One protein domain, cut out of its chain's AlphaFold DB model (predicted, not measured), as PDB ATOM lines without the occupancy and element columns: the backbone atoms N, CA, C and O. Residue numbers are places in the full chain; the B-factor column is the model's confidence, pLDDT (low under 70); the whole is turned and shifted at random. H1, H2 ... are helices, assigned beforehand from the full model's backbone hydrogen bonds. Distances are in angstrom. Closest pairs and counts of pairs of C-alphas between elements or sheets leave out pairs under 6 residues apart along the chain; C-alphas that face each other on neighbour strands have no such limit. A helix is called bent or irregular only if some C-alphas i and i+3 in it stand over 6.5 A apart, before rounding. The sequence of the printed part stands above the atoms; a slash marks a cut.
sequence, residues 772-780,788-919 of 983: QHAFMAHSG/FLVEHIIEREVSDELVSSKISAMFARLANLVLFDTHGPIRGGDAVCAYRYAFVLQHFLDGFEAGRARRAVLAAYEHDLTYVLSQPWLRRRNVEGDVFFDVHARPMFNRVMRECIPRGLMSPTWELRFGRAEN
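AT A GLANCE: This is residues 772 to 780 and 788 to 919 of the 983 residues of the protein "Predicted protein" of Micromonas pusilla (strain CCMP1545) (UniProt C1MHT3). Four helices packed at steep angles make the core: H4 and H6 pack side by side in the middle, H3 folds back on H4 as a helical hairpin, and H5 packs with its residues 853 to 860 on H3, makes a corner with H4 near Leu 845 and Ala 853, and meets the last residues of H6, 899 to 900. H7 packs on the side of H6, while H2 sits by the last residue of H4 and H1 lies by itself at one end. The printed part has 141 residues with seven named helices, H1 to H7 in chain order, and no named strand; its class is all helix. It is compact, with a radius of gyration of the C-alphas of 15.8 A and spans of 48 by 33 by 30 A.

HOW THE PARTS SIT: Begin at the longest helix, H5, residues 849 to 870. With residues 853 to 860 alone it touches H3, residues 800 to 818, the same way at a steep tilt of 43 degrees; their closest C-alphas, Ser 804 and Ala 856, are 4.7 A apart. H4, residues 829 to 847, touches H5 with residues 841 to 845 alone, and the closest C-alphas, Leu 845 and Ala 853, are 5.9 A apart. H3 and H4 form a helical hairpin; they touch, closest at C-alphas Leu 814 and Ala 834, 6.0 A, opposite ways at 39 degrees. H6, residues 883 to 900, touches H4 with 27 pairs of C-alphas within 8 A, closest at Tyr 835 and Ala 889, 4.1 A, and their tilt of 36 degrees is only just steep. H6 is about perpendicular to H5 at 79 degrees; their closest C-alphas, Arg 854 and Cys 900, are 5.1 A apart. H7, residues 908 to 915, touches H6, closest at C-alphas Asn 894 and Phe 914, 5.0 A. H2, residues 789 to 797, is close to but not clearly touching H4, with C-alphas Glu 791 and Gly 847 6.1 A apart. H1, residues 772 to 778, touches no helix. In H1, H2, H3, H4 and H7 every O i to N i+4 pair is within hydrogen-bond range; in H5 14 of 18 are, in H6 11 of 14.

IN THESE COORDINATES: Find C-alpha 849 at (186.203, 138.987, 121.911); from there H5 runs 30.4 A to C-alpha 870, irregular at C-alphas 850 and 853, 8.7 A apart, with a kink of 75 degrees near residue 862. H3 spans 26.7 A, H4 26.8 A and H6 25.1 A. H6 is only just irregular, with C-alphas 887 and 890 6.6 A apart. H1 begins at C-alpha 772 at (189.934, 122.228, 114.719), and H7 ends at C-alpha 915 at (165.249, 127.060, 122.308).

THE WHOLE: The two C-alphas farthest apart, Gly 780 and Pro 872, are 53.1 A from each other. Residues 781 to 787 are not printed, and C-alphas 780 and 788 are 18.0 A apart across this cut. Of the links printed whole, the one from H5 to H6 is long. Mean pLDDT of the printed part is 73.0; look for values under 70 in 48 residues, among them 866 to 881 and 902 to 919.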
ATOM      1  N   GLN A 772     190.568 123.105 113.733       79.88
ATOM      2  CA  GLN A 772     189.934 122.228 114.719       79.88
ATOM      3  C   GLN A 772     190.573 120.827 114.735       79.88
ATOM      4  O   GLN A 772     190.874 120.307 115.811       79.88
ATOM      5  N   HIS A 773     190.875 120.238 113.570       75.44
ATOM      6  CA  HIS A 773     191.558 118.939 113.496       75.44
ATOM      7  C   HIS A 773     193.005 119.027 114.014       75.44
ATOM      8  O   HIS A 773     193.455 118.123 114.720       75.44
ATOM      9  N   ALA A 774     193.727 120.116 113.722       72.88
ATOM     10  CA  ALA A 774     195.082 120.329 114.233       72.88
ATOM     11  C   ALA A 774     195.116 120.469 115.766       72.88
ATOM     12  O   ALA A 774     195.945 119.823 116.409       72.88
ATOM     13  N   PHE A 775     194.190 121.242 116.350       74.31
ATOM     14  CA  PHE A 775     194.009 121.373 117.803       74.31
ATOM     15  C   PHE A 775     193.784 120.006 118.469       74.31
ATOM     16  O   PHE A 775     194.497 119.652 119.410       74.31
ATOM     17  N   MET A 776     192.853 119.203 117.939       72.12
ATOM     18  CA  MET A 776     192.559 117.860 118.459       72.12
ATOM     19  C   MET A 776     193.789 116.939 118.390       72.12
ATOM     20  O   MET A 776     194.139 116.300 119.386       72.12
ATOM     21  N   ALA A 777     194.485 116.917 117.249       67.31
ATOM     22  CA  ALA A 777     195.655 116.068 117.019       67.31
ATOM     23  C   ALA A 777     196.895 116.454 117.853       67.31
ATOM     24  O   ALA A 777     197.714 115.590 118.153       67.31
ATOM     25  N   HIS A 778     197.055 117.729 118.231       62.47
ATOM     26  CA  HIS A 778     198.237 118.222 118.960       62.47
ATOM     27  C   HIS A 778     198.059 118.336 120.480       62.47
ATOM     28  O   HIS A 778     198.993 118.739 121.176       62.47
ATOM     29  N   SER A 779     196.910 117.908 121.007       53.56
ATOM     30  CA  SER A 779     196.531 117.959 122.429       53.56
ATOM     31  C   SER A 779     197.540 117.352 123.428       53.56
ATOM     32  O   SER A 779     197.487 117.689 124.608       53.56
ATOM     33  N   GLY A 780     198.491 116.518 122.982       44.06
ATOM     34  CA  GLY A 780     199.577 115.975 123.815       44.06
ATOM     35  C   GLY A 780     200.946 116.679 123.733       44.06
ATOM     36  O   GLY A 780     201.792 116.417 124.583       44.06
ATOM     37  N   PHE A 788     190.539 128.428 117.702       81.81
ATOM     38  CA  PHE A 788     190.077 129.724 117.197       81.81
ATOM     39  C   PHE A 788     191.200 130.521 116.503       81.81
ATOM     40  O   PHE A 788     191.254 131.750 116.566       81.81
ATOM     41  N   LEU A 789     192.175 129.829 115.894       81.75
ATOM     42  CA  LEU A 789     193.307 130.477 115.220       81.75
ATOM     43  C   LEU A 789     192.847 131.409 114.084       81.75
ATOM     44  O   LEU A 789     193.475 132.439 113.853       81.75
ATOM     45  N   VAL A 790     191.732 131.088 113.420       84.88
ATOM     46  CA  VAL A 790     191.144 131.930 112.370       84.88
ATOM     47  C   VAL A 790     190.684 133.276 112.942       84.88
ATOM     48  O   VAL A 790     191.042 134.313 112.388       84.88
ATOM     49  N   GLU A 791     189.981 133.306 114.077       84.50
ATOM     50  CA  GLU A 791     189.580 134.550 114.748       84.50
ATOM     51  C   GLU A 791     190.780 135.355 115.238       84.50
ATOM     52  O   GLU A 791     190.819 136.561 115.005       84.50
ATOM     53  N   HIS A 792     191.789 134.701 115.824       83.25
ATOM     54  CA  HIS A 792     193.007 135.375 116.296       83.25
ATOM     55  C   HIS A 792     193.747 136.076 115.142       83.25
ATOM     56  O   HIS A 792     194.331 137.144 115.324       83.25
ATOM     57  N   ILE A 793     193.705 135.505 113.933       84.25
ATOM     58  CA  ILE A 793     194.233 136.130 112.715       84.25
ATOM     59  C   ILE A 793     193.334 137.293 112.261       84.25
ATOM     60  O   ILE A 793     193.847 138.359 111.921       84.25
ATOM     61  N   ILE A 794     192.004 137.137 112.288       85.38
ATOM     62  CA  ILE A 794     191.052 138.203 111.916       85.38
ATOM     63  C   ILE A 794     191.136 139.404 112.879       85.38
ATOM     64  O   ILE A 794     191.002 140.547 112.451       85.38
ATOM     65  N   GLU A 795     191.358 139.182 114.174       83.50
ATOM     66  CA  GLU A 795     191.569 140.239 115.175       83.50
ATOM     67  C   GLU A 795     192.916 140.957 115.016       83.50
ATOM     68  O   GLU A 795     193.012 142.140 115.337       83.50
ATOM     69  N   ARG A 796     193.938 140.281 114.472       82.25
ATOM     70  CA  ARG A 796     195.287 140.843 114.298       82.25
ATOM     71  C   ARG A 796     195.502 141.553 112.955       82.25
ATOM     72  O   ARG A 796     196.183 142.573 112.922       82.25
ATOM     73  N   GLU A 797     194.943 141.022 111.864       79.06
ATOM     74  CA  GLU A 797     195.273 141.428 110.484       79.06
ATOM     75  C   GLU A 797     194.113 142.085 109.706       79.06
ATOM     76  O   GLU A 797     194.343 142.636 108.629       79.06
ATOM     77  N   VAL A 798     192.863 142.039 110.195       82.81
ATOM     78  CA  VAL A 798     191.681 142.482 109.423       82.81
ATOM     79  C   VAL A 798     190.904 143.595 110.136       82.81
ATOM     80  O   VAL A 798     190.498 143.479 111.292       82.81
ATOM     81  N   SER A 799     190.646 144.688 109.411       84.06
ATOM     82  CA  SER A 799     189.928 145.858 109.929       84.06
ATOM     83  C   SER A 799     188.455 145.578 110.250       84.06
ATOM     84  O   SER A 799     187.760 144.876 109.512       84.06
ATOM     85  N   ASP A 800     187.945 146.208 111.316       83.00
ATOM     86  CA  ASP A 800     186.549 146.067 111.770       83.00
ATOM     87  C   ASP A 800     185.505 146.327 110.672       83.00
ATOM     88  O   ASP A 800     184.469 145.668 110.654       83.00
ATOM     89  N   GLU A 801     185.766 147.247 109.736       81.94
ATOM     90  CA  GLU A 801     184.856 147.543 108.619       81.94
ATOM     91  C   GLU A 801     184.682 146.329 107.689       81.94
ATOM     92  O   GLU A 801     183.554 145.956 107.356       81.94
ATOM     93  N   LEU A 802     185.785 145.664 107.319       81.94
ATOM     94  CA  LEU A 802     185.759 144.463 106.478       81.94
ATOM     95  C   LEU A 802     185.141 143.278 107.224       81.94
ATOM     96  O   LEU A 802     184.310 142.568 106.656       81.94
ATOM     97  N   VAL A 803     185.495 143.089 108.500       84.88
ATOM     98  CA  VAL A 803     184.920 142.035 109.354       84.88
ATOM     99  C   VAL A 803     183.409 142.217 109.494       84.88
ATOM    100  O   VAL A 803     182.649 141.284 109.235       84.88
ATOM    101  N   SER A 804     182.959 143.431 109.820       85.00
ATOM    102  CA  SER A 804     181.542 143.752 110.000       85.00
ATOM    103  C   SER A 804     180.737 143.574 108.710       85.00
ATOM    104  O   SER A 804     179.690 142.919 108.716       85.00
ATOM    105  N   SER A 805     181.256 144.078 107.582       82.81
ATOM    106  CA  SER A 805     180.628 143.930 106.263       82.81
ATOM    107  C   SER A 805     180.485 142.458 105.855       82.81
ATOM    108  O   SER A 805     179.415 142.040 105.406       82.81
ATOM    109  N   LYS A 806     181.529 141.644 106.068       86.19
ATOM    110  CA  LYS A 806     181.546 140.215 105.716       86.19
ATOM    111  C   LYS A 806     180.611 139.386 106.591       86.19
ATOM    112  O   LYS A 806     179.796 138.650 106.042       86.19
ATOM    113  N   ILE A 807     180.668 139.538 107.916       89.25
ATOM    114  CA  ILE A 807     179.792 138.804 108.848       89.25
ATOM    115  C   ILE A 807     178.322 139.158 108.598       89.25
ATOM    116  O   ILE A 807     177.477 138.268 108.530       89.25
ATOM    117  N   SER A 808     178.015 140.437 108.374       86.62
ATOM    118  CA  SER A 808     176.649 140.881 108.071       86.62
ATOM    119  C   SER A 808     176.157 140.344 106.721       86.62
ATOM    120  O   SER A 808     175.027 139.869 106.627       86.62
ATOM    121  N   ALA A 809     177.011 140.310 105.691       83.88
ATOM    122  CA  ALA A 809     176.671 139.672 104.419       83.88
ATOM    123  C   ALA A 809     176.405 138.162 104.577       83.88
ATOM    124  O   ALA A 809     175.453 137.650 103.987       83.88
ATOM    125  N   MET A 810     177.207 137.460 105.389       88.75
ATOM    126  CA  MET A 810     177.028 136.029 105.670       88.75
ATOM    127  C   MET A 810     175.728 135.749 106.427       88.75
ATOM    128  O   MET A 810     174.975 134.857 106.043       88.75
ATOM    129  N   PHE A 811     175.430 136.539 107.462       89.12
ATOM    130  CA  PHE A 811     174.191 136.424 108.227       89.12
ATOM    131  C   PHE A 811     172.957 136.674 107.348       89.12
ATOM    132  O   PHE A 811     172.011 135.887 107.382       89.12
ATOM    133  N   ALA A 812     172.982 137.709 106.501       83.88
ATOM    134  CA  ALA A 812     171.889 137.979 105.569       83.88
ATOM    135  C   ALA A 812     171.713 136.869 104.524       83.88
ATOM    136  O   ALA A 812     170.579 136.494 104.242       83.88
ATOM    137  N   ARG A 813     172.797 136.291 103.981       85.12
ATOM    138  CA  ARG A 813     172.708 135.141 103.060       85.12
ATOM    139  C   ARG A 813     172.121 133.908 103.750       85.12
ATOM    140  O   ARG A 813     171.217 133.309 103.180       85.12
ATOM    141  N   LEU A 814     172.546 133.582 104.973       86.12
ATOM    142  CA  LEU A 814     171.983 132.469 105.750       86.12
ATOM    143  C   LEU A 814     170.490 132.672 106.054       86.12
ATOM    144  O   LEU A 814     169.680 131.783 105.808       86.12
ATOM    145  N   ALA A 815     170.103 133.853 106.541       81.19
ATOM    146  CA  ALA A 815     168.706 134.171 106.824       81.19
ATOM    147  C   ALA A 815     167.842 134.188 105.548       81.19
ATOM    148  O   ALA A 815     166.729 133.666 105.562       81.19
ATOM    149  N   ASN A 816     168.357 134.716 104.432       79.31
ATOM    150  CA  ASN A 816     167.660 134.705 103.143       79.31
ATOM    151  C   ASN A 816     167.534 133.304 102.536       79.31
ATOM    152  O   ASN A 816     166.540 133.037 101.869       79.31
ATOM    153  N   LEU A 817     168.498 132.416 102.792       78.44
ATOM    154  CA  LEU A 817     168.439 131.013 102.390       78.44
ATOM    155  C   LEU A 817     167.409 130.226 103.220       78.44
ATOM    156  O   LEU A 817     166.656 129.442 102.661       78.44
ATOM    157  N   VAL A 818     167.346 130.455 104.539       75.94
ATOM    158  CA  VAL A 818     166.553 129.613 105.455       75.94
ATOM    159  C   VAL A 818     165.130 130.127 105.723       75.94
ATOM    160  O   VAL A 818     164.210 129.333 105.911       75.94
ATOM    161  N   LEU A 819     164.916 131.446 105.772       71.38
ATOM    162  CA  LEU A 819     163.616 132.042 106.130       71.38
ATOM    163  C   LEU A 819     162.783 132.441 104.906       71.38
ATOM    164  O   LEU A 819     161.550 132.423 104.957       71.38
ATOM    165  N   PHE A 820     163.454 132.807 103.813       67.00
ATOM    166  CA  PHE A 820     162.862 133.463 102.644       67.00
ATOM    167  C   PHE A 820     162.975 132.626 101.364       67.00
ATOM    168  O   PHE A 820     163.049 133.171 100.260       67.00
ATOM    169  N   ASP A 821     162.960 131.301 101.542       55.44
ATOM    170  CA  ASP A 821     163.067 130.296 100.486       55.44
ATOM    171  C   ASP A 821     162.052 130.545  99.350       55.44
ATOM    172  O   ASP A 821     160.833 130.631  99.585       55.44
ATOM    173  N   THR A 822     162.598 130.688  98.135       50.84
ATOM    174  CA  THR A 822     161.909 130.930  96.859       50.84
ATOM    175  C   THR A 822     161.637 129.666  96.039       50.84
ATOM    176  O   THR A 822     161.000 129.774  94.992       50.84
ATOM    177  N   HIS A 823     162.100 128.493  96.477       50.34
ATOM    178  CA  HIS A 823     162.111 127.255  95.690       50.34
ATOM    179  C   HIS A 823     161.468 126.048  96.396       50.34
ATOM    180  O   HIS A 823     160.988 125.154  95.701       50.34
ATOM    181  N   GLY A 824     161.343 126.039  97.729       60.66
ATOM    182  CA  GLY A 824     160.492 125.075  98.440       60.66
ATOM    183  C   GLY A 824     160.970 124.742  99.860       60.66
ATOM    184  O   GLY A 824     161.066 125.649 100.686       60.66
ATOM    185  N   PRO A 825     161.169 123.448 100.183       67.75
ATOM    186  CA  PRO A 825     161.941 122.999 101.337       67.75
ATOM    187  C   PRO A 825     163.435 122.864 100.989       67.75
ATOM    188  O   PRO A 825     163.790 122.443  99.886       67.75
ATOM    189  N   ILE A 826     164.310 123.138 101.957       73.50
ATOM    190  CA  ILE A 826     165.767 123.247 101.761       73.50
ATOM    191  C   ILE A 826     166.397 121.858 101.587       73.50
ATOM    192  O   ILE A 826     166.275 121.007 102.469       73.50
ATOM    193  N   ARG A 827     167.090 121.609 100.467       76.06
ATOM    194  CA  ARG A 827     167.624 120.275 100.128       76.06
ATOM    195  C   ARG A 827     169.031 120.313  99.531       76.06
ATOM    196  O   ARG A 827     169.421 121.282  98.884       76.06
ATOM    197  N   GLY A 828     169.779 119.226  99.711       79.94
ATOM    198  CA  GLY A 828     171.027 118.931  99.008       79.94
ATOM    199  C   GLY A 828     172.079 120.035  99.128       79.94
ATOM    200  O   GLY A 828     172.585 120.313 100.216       79.94
ATOM    201  N   GLY A 829     172.420 120.664  97.998       78.06
ATOM    202  CA  GLY A 829     173.428 121.726  97.938       78.06
ATOM    203  C   GLY A 829     173.123 122.903  98.868       78.06
ATOM    204  O   GLY A 829     174.016 123.351  99.588       78.06
ATOM    205  N   ASP A 830     171.865 123.345  98.934       78.00
ATOM    206  CA  ASP A 830     171.452 124.447  99.806       78.00
ATOM    207  C   ASP A 830     171.426 124.050 101.288       78.00
ATOM    208  O   ASP A 830     171.755 124.867 102.148       78.00
ATOM    209  N   ALA A 831     171.142 122.782 101.605       78.50
ATOM    210  CA  ALA A 831     171.244 122.262 102.969       78.50
ATOM    211  C   ALA A 831     172.705 122.257 103.469       78.50
ATOM    212  O   ALA A 831     172.994 122.711 104.580       78.50
ATOM    213  N   VAL A 832     173.645 121.824 102.619       81.44
ATOM    214  CA  VAL A 832     175.095 121.885 102.888       81.44
ATOM    215  C   VAL A 832     175.596 123.333 102.943       81.44
ATOM    216  O   VAL A 832     176.440 123.660 103.781       81.44
ATOM    217  N   CYS A 833     175.064 124.217 102.099       83.44
ATOM    218  CA  CYS A 833     175.366 125.646 102.116       83.44
ATOM    219  C   CYS A 833     174.930 126.281 103.448       83.44
ATOM    220  O   CYS A 833     175.762 126.847 104.161       83.44
ATOM    221  N   ALA A 834     173.666 126.101 103.847       84.19
ATOM    222  CA  ALA A 834     173.122 126.590 105.112       84.19
ATOM    223  C   ALA A 834     173.907 126.070 106.327       84.19
ATOM    224  O   ALA A 834     174.227 126.853 107.223       84.19
ATOM    225  N   TYR A 835     174.286 124.785 106.331       86.62
ATOM    226  CA  TYR A 835     175.153 124.204 107.359       86.62
ATOM    227  C   TYR A 835     176.505 124.923 107.453       86.62
ATOM    228  O   TYR A 835     176.878 125.380 108.533       86.62
ATOM    229  N   ARG A 836     177.225 125.087 106.333       88.94
ATOM    230  CA  ARG A 836     178.543 125.749 106.326       88.94
ATOM    231  C   ARG A 836     178.446 127.217 106.754       88.94
ATOM    232  O   ARG A 836     179.272 127.663 107.548       88.94
ATOM    233  N   TYR A 837     177.421 127.950 106.312       90.81
ATOM    234  CA  TYR A 837     177.152 129.316 106.779       90.81
ATOM    235  C   TYR A 837     176.894 129.378 108.290       90.81
ATOM    236  O   TYR A 837     177.483 130.216 108.974       90.81
ATOM    237  N   ALA A 838     176.040 128.498 108.816       89.69
ATOM    238  CA  ALA A 838     175.721 128.461 110.238       89.69
ATOM    239  C   ALA A 838     176.944 128.073 111.088       89.69
ATOM    240  O   ALA A 838     177.207 128.722 112.094       89.69
ATOM    241  N   PHE A 839     177.735 127.093 110.645       92.31
ATOM    242  CA  PHE A 839     178.974 126.667 111.301       92.31
ATOM    243  C   PHE A 839     180.022 127.790 111.362       92.31
ATOM    244  O   PHE A 839     180.573 128.057 112.428       92.31
ATOM    245  N   VAL A 840     180.277 128.483 110.244       92.56
ATOM    246  CA  VAL A 840     181.247 129.596 110.186       92.56
ATOM    247  C   VAL A 840     180.793 130.773 111.056       92.56
ATOM    248  O   VAL A 840     181.600 131.339 111.792       92.56
ATOM    249  N   LEU A 841     179.499 131.115 111.037       91.56
ATOM    250  CA  LEU A 841     178.950 132.165 111.902       91.56
ATOM    251  C   LEU A 841     178.975 131.775 113.385       91.56
ATOM    252  O   LEU A 841     179.308 132.618 114.214       91.56
ATOM    253  N   GLN A 842     178.674 130.519 113.729       89.25
ATOM    254  CA  GLN A 842     178.758 130.028 115.106       89.25
ATOM    255  C   GLN A 842     180.206 130.030 115.615       89.25
ATOM    256  O   GLN A 842     180.439 130.441 116.745       89.25
ATOM    257  N   HIS A 843     181.183 129.640 114.786       88.81
ATOM    258  CA  HIS A 843     182.603 129.716 115.139       88.81
ATOM    259  C   HIS A 843     182.988 131.150 115.531       88.81
ATOM    260  O   HIS A 843     183.416 131.375 116.657       88.81
ATOM    261  N   PHE A 844     182.666 132.130 114.679       89.69
ATOM    262  CA  PHE A 844     182.900 133.551 114.950       89.69
ATOM    263  C   PHE A 844     182.125 134.107 116.162       89.69
ATOM    264  O   PHE A 844     182.585 135.057 116.796       89.69
ATOM    265  N   LEU A 845     180.953 133.558 116.498       85.94
ATOM    266  CA  LEU A 845     180.208 133.926 117.710       85.94
ATOM    267  C   LEU A 845     180.844 133.341 118.984       85.94
ATOM    268  O   LEU A 845     180.881 134.035 119.999       85.94
ATOM    269  N   ASP A 846     181.384 132.121 118.907       84.06
ATOM    270  CA  ASP A 846     182.125 131.445 119.983       84.06
ATOM    271  C   ASP A 846     183.560 131.998 120.170       84.06
ATOM    272  O   ASP A 846     184.101 131.924 121.273       84.06
ATOM    273  N   GLY A 847     184.190 132.511 119.103       78.44
ATOM    274  CA  GLY A 847     185.629 132.795 119.049       78.44
ATOM    275  C   GLY A 847     186.073 134.257 119.201       78.44
ATOM    276  O   GLY A 847     187.188 134.482 119.665       78.44
ATOM    277  N   PHE A 848     185.256 135.252 118.828       79.69
ATOM    278  CA  PHE A 848     185.651 136.673 118.907       79.69
ATOM    279  C   PHE A 848     185.468 137.297 120.296       79.69
ATOM    280  O   PHE A 848     184.453 137.073 120.967       79.69
ATOM    281  N   GLU A 849     186.353 138.229 120.667       66.38
ATOM    282  CA  GLU A 849     186.203 138.987 121.911       66.38
ATOM    283  C   GLU A 849     184.873 139.770 121.981       66.38
ATOM    284  O   GLU A 849     184.474 140.520 121.078       66.38
ATOM    285  N   ALA A 850     184.181 139.621 123.119       59.28
ATOM    286  CA  ALA A 850     183.010 140.402 123.525       59.28
ATOM    287  C   ALA A 850     181.967 140.632 122.403       59.28
ATOM    288  O   ALA A 850     181.541 141.764 122.134       59.28
ATOM    289  N   GLY A 851     181.561 139.559 121.717       68.12
ATOM    290  CA  GLY A 851     180.437 139.576 120.776       68.12
ATOM    291  C   GLY A 851     180.626 140.509 119.575       68.12
ATOM    292  O   GLY A 851     179.658 141.134 119.136       68.12
ATOM    293  N   ARG A 852     181.854 140.637 119.048       80.88
ATOM    294  CA  ARG A 852     182.179 141.428 117.841       80.88
ATOM    295  C   ARG A 852     181.271 141.067 116.652       80.88
ATOM    296  O   ARG A 852     180.668 141.961 116.061       80.88
ATOM    297  N   ALA A 853     181.079 139.770 116.381       81.50
ATOM    298  CA  ALA A 853     180.170 139.275 115.339       81.50
ATOM    299  C   ALA A 853     178.707 139.706 115.565       81.50
ATOM    300  O   ALA A 853     178.067 140.238 114.659       81.50
ATOM    301  N   ARG A 854     178.194 139.563 116.796       83.06
ATOM    302  CA  ARG A 854     176.843 140.013 117.167       83.06
ATOM    303  C   ARG A 854     176.666 141.519 116.954       83.06
ATOM    304  O   ARG A 854     175.653 141.944 116.407       83.06
ATOM    305  N   ARG A 855     177.653 142.328 117.361       83.25
ATOM    306  CA  ARG A 855     177.639 143.789 117.171       83.25
ATOM    307  C   ARG A 855     177.600 144.178 115.691       83.25
ATOM    308  O   ARG A 855     176.864 145.099 115.357       83.25
ATOM    309  N   ALA A 856     178.315 143.464 114.818       84.50
ATOM    310  CA  ALA A 856     178.243 143.668 113.369       84.50
ATOM    311  C   ALA A 856     176.830 143.415 112.814       84.50
ATOM    312  O   ALA A 856     176.251 144.301 112.187       84.50
ATOM    313  N   VAL A 857     176.243 142.249 113.118       84.00
ATOM    314  CA  VAL A 857     174.895 141.876 112.648       84.00
ATOM    315  C   VAL A 857     173.832 142.868 113.132       84.00
ATOM    316  O   VAL A 857     172.984 143.288 112.346       84.00
ATOM    317  N   LEU A 858     173.888 143.283 114.402       81.44
ATOM    318  CA  LEU A 858     172.960 144.275 114.950       81.44
ATOM    319  C   LEU A 858     173.123 145.644 114.277       81.44
ATOM    320  O   LEU A 858     172.131 146.212 113.829       81.44
ATOM    321  N   ALA A 859     174.355 146.142 114.134       81.50
ATOM    322  CA  ALA A 859     174.621 147.433 113.495       81.50
ATOM    323  C   ALA A 859     174.188 147.490 112.016       81.50
ATOM    324  O   ALA A 859     173.899 148.572 111.511       81.50
ATOM    325  N   ALA A 860     174.130 146.344 111.328       78.12
ATOM    326  CA  ALA A 860     173.634 146.248 109.958       78.12
ATOM    327  C   ALA A 860     172.104 146.070 109.860       78.12
ATOM    328  O   ALA A 860     171.504 146.575 108.911       78.12
ATOM    329  N   TYR A 861     171.469 145.359 110.805       76.12
ATOM    330  CA  TYR A 861     170.099 144.850 110.632       76.12
ATOM    331  C   TYR A 861     169.122 145.078 111.792       76.12
ATOM    332  O   TYR A 861     168.031 144.524 111.736       76.12
ATOM    333  N   GLU A 862     169.426 145.879 112.817       72.81
ATOM    334  CA  GLU A 862     168.516 146.109 113.961       72.81
ATOM    335  C   GLU A 862     167.063 146.432 113.539       72.81
ATOM    336  O   GLU A 862     166.109 145.830 114.042       72.81
ATOM    337  N   HIS A 863     166.881 147.322 112.558       68.94
ATOM    338  CA  HIS A 863     165.556 147.675 112.035       68.94
ATOM    339  C   HIS A 863     164.961 146.598 111.110       68.94
ATOM    340  O   HIS A 863     163.792 146.237 111.273       68.94
ATOM    341  N   ASP A 864     165.750 146.047 110.181       70.75
ATOM    342  CA  ASP A 864     165.274 145.034 109.226       70.75
ATOM    343  C   ASP A 864     164.886 143.726 109.947       70.75
ATOM    344  O   ASP A 864     163.824 143.174 109.673       70.75
ATOM    345  N   LEU A 865     165.659 143.277 110.944       70.75
ATOM    346  CA  LEU A 865     165.318 142.130 111.798       70.75
ATOM    347  C   LEU A 865     164.044 142.373 112.613       70.75
ATOM    348  O   LEU A 865     163.206 141.477 112.702       70.75
ATOM    349  N   THR A 866     163.863 143.573 113.172       68.00
ATOM    350  CA  THR A 866     162.634 143.934 113.901       68.00
ATOM    351  C   THR A 866     161.402 143.797 112.998       68.00
ATOM    352  O   THR A 866     160.404 143.184 113.385       68.00
ATOM    353  N   TYR A 867     161.487 144.307 111.766       66.56
ATOM    354  CA  TYR A 867     160.419 144.192 110.773       66.56
ATOM    355  C   TYR A 867     160.181 142.736 110.344       66.56
ATOM    356  O   TYR A 867     159.035 142.282 110.336       66.56
ATOM    357  N   VAL A 868     161.245 141.982 110.064       64.81
ATOM    358  CA  VAL A 868     161.200 140.569 109.650       64.81
ATOM    359  C   VAL A 868     160.545 139.678 110.713       64.81
ATOM    360  O   VAL A 868     159.614 138.938 110.404       64.81
ATOM    361  N   LEU A 869     160.946 139.790 111.981       64.38
ATOM    362  CA  LEU A 869     160.409 138.971 113.082       64.38
ATOM    363  C   LEU A 869     158.957 139.344 113.465       64.38
ATOM    364  O   LEU A 869     158.223 138.547 114.070       64.38
ATOM    365  N   SER A 870     158.499 140.542 113.085       63.38
ATOM    366  CA  SER A 870     157.089 140.926 113.219       63.38
ATOM    367  C   SER A 870     156.162 140.245 112.199       63.38
ATOM    368  O   SER A 870     154.965 140.134 112.470       63.38
ATOM    369  N   GLN A 871     156.685 139.742 111.070       59.66
ATOM    370  CA  GLN A 871     155.866 139.266 109.950       59.66
ATOM    371  C   GLN A 871     154.977 138.059 110.320       59.66
ATOM    372  O   GLN A 871     155.496 137.004 110.705       59.66
ATOM    373  N   PRO A 872     153.639 138.139 110.145       55.25
ATOM    374  CA  PRO A 872     152.730 137.042 110.497       55.25
ATOM    375  C   PRO A 872     152.948 135.751 109.697       55.25
ATOM    376  O   PRO A 872     152.706 134.662 110.214       55.25
ATOM    377  N   TRP A 873     153.409 135.852 108.447       55.38
ATOM    378  CA  TRP A 873     153.642 134.702 107.567       55.38
ATOM    379  C   TRP A 873     154.903 133.914 107.952       55.38
ATOM    380  O   TRP A 873     154.883 132.683 107.944       55.38
ATOM    381  N   LEU A 874     155.951 134.600 108.417       54.97
ATOM    382  CA  LEU A 874     157.180 133.977 108.923       54.97
ATOM    383  C   LEU A 874     156.931 133.119 110.176       54.97
ATOM    384  O   LEU A 874     157.592 132.108 110.397       54.97
ATOM    385  N   ARG A 875     155.920 133.486 110.974       52.66
ATOM    386  CA  ARG A 875     155.458 132.710 112.137       52.66
ATOM    387  C   ARG A 875     154.681 131.444 111.754       52.66
ATOM    388  O   ARG A 875     154.511 130.580 112.606       52.66
ATOM    389  N   ARG A 876     154.202 131.331 110.507       45.38
ATOM    390  CA  ARG A 876     153.373 130.208 110.030       45.38
ATOM    391  C   ARG A 876     154.164 129.124 109.305       45.38
ATOM    392  O   ARG A 876     153.835 127.958 109.481       45.38
ATOM    393  N   ARG A 877     155.226 129.462 108.563       53.25
ATOM    394  CA  ARG A 877     156.168 128.436 108.077       53.25
ATOM    395  C   ARG A 877     156.815 127.751 109.284       53.25
ATOM    396  O   ARG A 877     157.440 128.416 110.112       53.25
ATOM    397  N   ASN A 878     156.676 126.434 109.391       56.78
ATOM    398  CA  ASN A 878     157.824 125.632 109.797       56.78
ATOM    399  C   ASN A 878     158.792 125.675 108.608       56.78
ATOM    400  O   ASN A 878     158.347 125.608 107.463       56.78
ATOM    401  N   VAL A 879     160.093 125.821 108.856       60.72
ATOM    402  CA  VAL A 879     161.064 125.458 107.816       60.72
ATOM    403  C   VAL A 879     160.967 123.943 107.660       60.72
ATOM    404  O   VAL A 879     160.896 123.231 108.668       60.72
ATOM    405  N   GLU A 880     160.958 123.461 106.428       63.41
ATOM    406  CA  GLU A 880     161.061 122.048 106.068       63.41
ATOM    407  C   GLU A 880     162.335 121.879 105.241       63.41
ATOM    408  O   GLU A 880     162.695 122.765 104.463       63.41
ATOM    409  N   GLY A 881     163.031 120.764 105.429       67.50
ATOM    410  CA  GLY A 881     164.257 120.458 104.703       67.50
ATOM    411  C   GLY A 881     164.396 118.965 104.441       67.50
ATOM    412  O   GLY A 881     163.451 118.199 104.636       67.50
ATOM    413  N   ASP A 882     165.568 118.546 103.977       77.44
ATOM    414  CA  ASP A 882     165.966 117.142 104.061       77.44
ATOM    415  C   ASP A 882     166.537 116.783 105.446       77.44
ATOM    416  O   ASP A 882     166.737 117.628 106.321       77.44
ATOM    417  N   VAL A 883     166.810 115.491 105.639       79.62
ATOM    418  CA  VAL A 883     167.366 114.950 106.890       79.62
ATOM    419  C   VAL A 883     168.715 115.593 107.236       79.62
ATOM    420  O   VAL A 883     169.015 115.777 108.413       79.62
ATOM    421  N   PHE A 884     169.523 115.987 106.242       78.56
ATOM    422  CA  PHE A 884     170.800 116.652 106.497       78.56
ATOM    423  C   PHE A 884     170.587 118.076 107.027       78.56
ATOM    424  O   PHE A 884     171.223 118.467 108.012       78.56
ATOM    425  N   PHE A 885     169.667 118.840 106.426       79.38
ATOM    426  CA  PHE A 885     169.287 120.155 106.940       79.38
ATOM    427  C   PHE A 885     168.763 120.049 108.379       79.38
ATOM    428  O   PHE A 885     169.219 120.790 109.249       79.38
ATOM    429  N   ASP A 886     167.866 119.102 108.652       78.50
ATOM    430  CA  ASP A 886     167.194 118.986 109.949       78.50
ATOM    431  C   ASP A 886     168.108 118.516 111.083       78.50
ATOM    432  O   ASP A 886     167.994 119.027 112.199       78.50
ATOM    433  N   VAL A 887     169.041 117.603 110.802       76.81
ATOM    434  CA  VAL A 887     169.983 117.074 111.801       76.81
ATOM    435  C   VAL A 887     171.195 117.993 112.003       76.81
ATOM    436  O   VAL A 887     171.660 118.138 113.132       76.81
ATOM    437  N   HIS A 888     171.714 118.637 110.949       79.06
ATOM    438  CA  HIS A 888     172.998 119.353 111.020       79.06
ATOM    439  C   HIS A 888     172.885 120.876 110.870       79.06
ATOM    440  O   HIS A 888     173.485 121.612 111.657       79.06
ATOM    441  N   ALA A 889     172.133 121.378 109.886       79.62
ATOM    442  CA  ALA A 889     172.061 122.817 109.611       79.62
ATOM    443  C   ALA A 889     171.125 123.555 110.583       79.62
ATOM    444  O   ALA A 889     171.484 124.598 111.132       79.62
ATOM    445  N   ARG A 890     169.930 122.999 110.820       81.50
ATOM    446  CA  ARG A 890     168.853 123.584 111.629       81.50
ATOM    447  C   ARG A 890     169.275 123.877 113.081       81.50
ATOM    448  O   ARG A 890     168.973 124.982 113.536       81.50
ATOM    449  N   PRO A 891     170.007 123.006 113.813       82.44
ATOM    450  CA  PRO A 891     170.448 123.323 115.176       82.44
ATOM    451  C   PRO A 891     171.440 124.496 115.226       82.44
ATOM    452  O   PRO A 891     171.281 125.402 116.046       82.44
ATOM    453  N   MET A 892     172.416 124.530 114.308       81.62
ATOM    454  CA  MET A 892     173.404 125.615 114.231       81.62
ATOM    455  C   MET A 892     172.757 126.935 113.797       81.62
ATOM    456  O   MET A 892     172.996 127.971 114.414       81.62
ATOM    457  N   PHE A 893     171.868 126.902 112.797       83.38
ATOM    458  CA  PHE A 893     171.063 128.058 112.393       83.38
ATOM    459  C   PHE A 893     170.248 128.612 113.568       83.38
ATOM    460  O   PHE A 893     170.266 129.818 113.826       83.38
ATOM    461  N   ASN A 894     169.580 127.730 114.321       81.44
ATOM    462  CA  ASN A 894     168.789 128.131 115.477       81.44
ATOM    463  C   ASN A 894     169.652 128.814 116.550       81.44
ATOM    464  O   ASN A 894     169.247 129.834 117.113       81.44
ATOM    465  N   ARG A 895     170.862 128.299 116.796       81.88
ATOM    466  CA  ARG A 895     171.819 128.897 117.731       81.88
ATOM    467  C   ARG A 895     172.299 130.279 117.269       81.88
ATOM    468  O   ARG A 895     172.151 131.241 118.022       81.88
ATOM    469  N   VAL A 896     172.759 130.408 116.021       84.56
ATOM    470  CA  VAL A 896     173.188 131.689 115.418       84.56
ATOM    471  C   VAL A 896     172.082 132.745 115.511       84.56
ATOM    472  O   VAL A 896     172.335 133.884 115.898       84.56
ATOM    473  N   MET A 897     170.834 132.375 115.219       80.88
ATOM    474  CA  MET A 897     169.687 133.282 115.321       80.88
ATOM    475  C   MET A 897     169.398 133.703 116.768       80.88
ATOM    476  O   MET A 897     169.163 134.887 117.021       80.88
ATOM    477  N   ARG A 898     169.459 132.773 117.731       76.81
ATOM    478  CA  ARG A 898     169.244 133.055 119.162       76.81
ATOM    479  C   ARG A 898     170.330 133.963 119.756       76.81
ATOM    480  O   ARG A 898     170.043 134.768 120.641       76.81
ATOM    481  N   GLU A 899     171.568 133.836 119.285       79.62
ATOM    482  CA  GLU A 899     172.702 134.649 119.732       79.62
ATOM    483  C   GLU A 899     172.723 136.029 119.061       79.62
ATOM    484  O   GLU A 899     172.911 137.037 119.745       79.62
ATOM    485  N   CYS A 900     172.466 136.116 117.752       77.56
ATOM    486  CA  CYS A 900     172.436 137.389 117.032       77.56
ATOM    487  C   CYS A 900     171.271 138.292 117.466       77.56
ATOM    488  O   CYS A 900     171.480 139.482 117.707       77.56
ATOM    489  N   ILE A 901     170.058 137.750 117.610       72.12
ATOM    490  CA  ILE A 901     168.853 138.547 117.887       72.12
ATOM    491  C   ILE A 901     168.850 139.060 119.352       72.12
ATOM    492  O   ILE A 901     169.277 138.356 120.275       72.12
ATOM    493  N   PRO A 902     168.392 140.298 119.629       65.12
ATOM    494  CA  PRO A 902     168.156 140.768 120.995       65.12
ATOM    495  C   PRO A 902     166.959 140.040 121.618       65.12
ATOM    496  O   PRO A 902     165.896 139.981 121.005       65.12
ATOM    497  N   ARG A 903     167.074 139.550 122.861       59.69
ATOM    498  CA  ARG A 903     165.981 138.801 123.526       59.69
ATOM    499  C   ARG A 903     164.656 139.580 123.573       59.69
ATOM    500  O   ARG A 903     163.610 138.994 123.357       59.69
ATOM    501  N   GLY A 904     164.705 140.907 123.728       54.59
ATOM    502  CA  GLY A 904     163.518 141.777 123.680       54.59
ATOM    503  C   GLY A 904     162.813 141.888 122.315       54.59
ATOM    504  O   GLY A 904     161.762 142.515 122.243       54.59
ATOM    505  N   LEU A 905     163.371 141.303 121.246       53.38
ATOM    506  CA  LEU A 905     162.752 141.194 119.917       53.38
ATOM    507  C   LEU A 905     162.284 139.767 119.581       53.38
ATOM    508  O   LEU A 905     161.568 139.585 118.595       53.38
ATOM    509  N   MET A 906     162.631 138.754 120.386       54.91
ATOM    510  CA  MET A 906     162.020 137.432 120.255       54.91
ATOM    511  C   MET A 906     160.678 137.396 120.990       54.91
ATOM    512  O   MET A 906     160.579 137.661 122.182       54.91
ATOM    513  N   SER A 907     159.620 137.026 120.268       53.78
ATOM    514  CA  SER A 907     158.380 136.557 120.895       53.78
ATOM    515  C   SER A 907     158.634 135.195 121.562       53.78
ATOM    516  O   SER A 907     159.432 134.426 121.024       53.78
ATOM    517  N   PRO A 908     157.898 134.808 122.622       50.81
ATOM    518  CA  PRO A 908     157.967 133.455 123.188       50.81
ATOM    519  C   PRO A 908     157.764 132.331 122.154       50.81
ATOM    520  O   PRO A 908     158.317 131.246 122.286       50.81
ATOM    521  N   THR A 909     157.034 132.602 121.064       52.12
ATOM    522  CA  THR A 909     156.896 131.680 119.914       52.12
ATOM    523  C   THR A 909     158.208 131.424 119.162       52.12
ATOM    524  O   THR A 909     158.410 130.335 118.625       52.12
ATOM    525  N   TRP A 910     159.118 132.400 119.142       52.28
ATOM    526  CA  TRP A 910     160.474 132.254 118.613       52.28
ATOM    527  C   TRP A 910     161.401 131.634 119.657       52.28
ATOM    528  O   TRP A 910     162.145 130.723 119.315       52.28
ATOM    529  N   GLU A 911     161.300 132.009 120.936       50.84
ATOM    530  CA  GLU A 911     162.080 131.347 121.996       50.84
ATOM    531  C   GLU A 911     161.786 129.836 122.074       50.84
ATOM    532  O   GLU A 911     162.712 129.045 122.215       50.84
ATOM    533  N   LEU A 912     160.536 129.405 121.862       49.47
ATOM    534  CA  LEU A 912     160.175 127.984 121.764       49.47
ATOM    535  C   LEU A 912     160.752 127.297 120.512       49.47
ATOM    536  O   LEU A 912     161.297 126.199 120.613       49.47
ATOM    537  N   ARG A 913     160.677 127.938 119.335       54.47
ATOM    538  CA  ARG A 913     161.205 127.388 118.068       54.47
ATOM    539  C   ARG A 913     162.736 127.299 118.031       54.47
ATOM    540  O   ARG A 913     163.273 126.383 117.417       54.47
ATOM    541  N   PHE A 914     163.428 128.230 118.689       53.72
ATOM    542  CA  PHE A 914     164.890 128.367 118.672       53.72
ATOM    543  C   PHE A 914     165.561 127.874 119.975       53.72
ATOM    544  O   PHE A 914     166.788 127.766 120.048       53.72
ATOM    545  N   GLY A 915     164.777 127.557 121.011       42.38
ATOM    546  CA  GLY A 915     165.249 127.060 122.308       42.38
ATOM    547  C   GLY A 915     165.391 125.537 122.407       42.38
ATOM    548  O   GLY A 915     166.257 125.049 123.125       42.38
ATOM    549  N   ARG A 916     164.571 124.768 121.677       42.34
ATOM    550  CA  ARG A 916     164.348 123.323 121.901       42.34
ATOM    551  C   ARG A 916     165.441 122.387 121.341       42.34
ATOM    552  O   ARG A 916     165.118 121.359 120.759       42.34
ATOM    553  N   ALA A 917     166.719 122.751 121.473       41.25
ATOM    554  CA  ALA A 917     167.846 122.050 120.834       41.25
ATOM    555  C   ALA A 917     168.992 121.618 121.776       41.25
ATOM    556  O   ALA A 917     169.936 120.994 121.306       41.25
ATOM    557  N   GLU A 918     168.946 121.939 123.077       36.19
ATOM    558  CA  GLU A 918     170.085 121.718 124.000       36.19
ATOM    559  C   GLU A 918     169.810 120.772 125.183       36.19
ATOM    560  O   GLU A 918     170.756 120.380 125.859       36.19
ATOM    561  N   ASN A 919     168.554 120.372 125.427       35.59
ATOM    562  CA  ASN A 919     168.197 119.511 126.570       35.59
ATOM    563  C   ASN A 919     167.898 118.046 126.197       35.59
ATOM    564  O   ASN A 919     168.071 117.164 127.036       35.59
TER     565      ASN A 919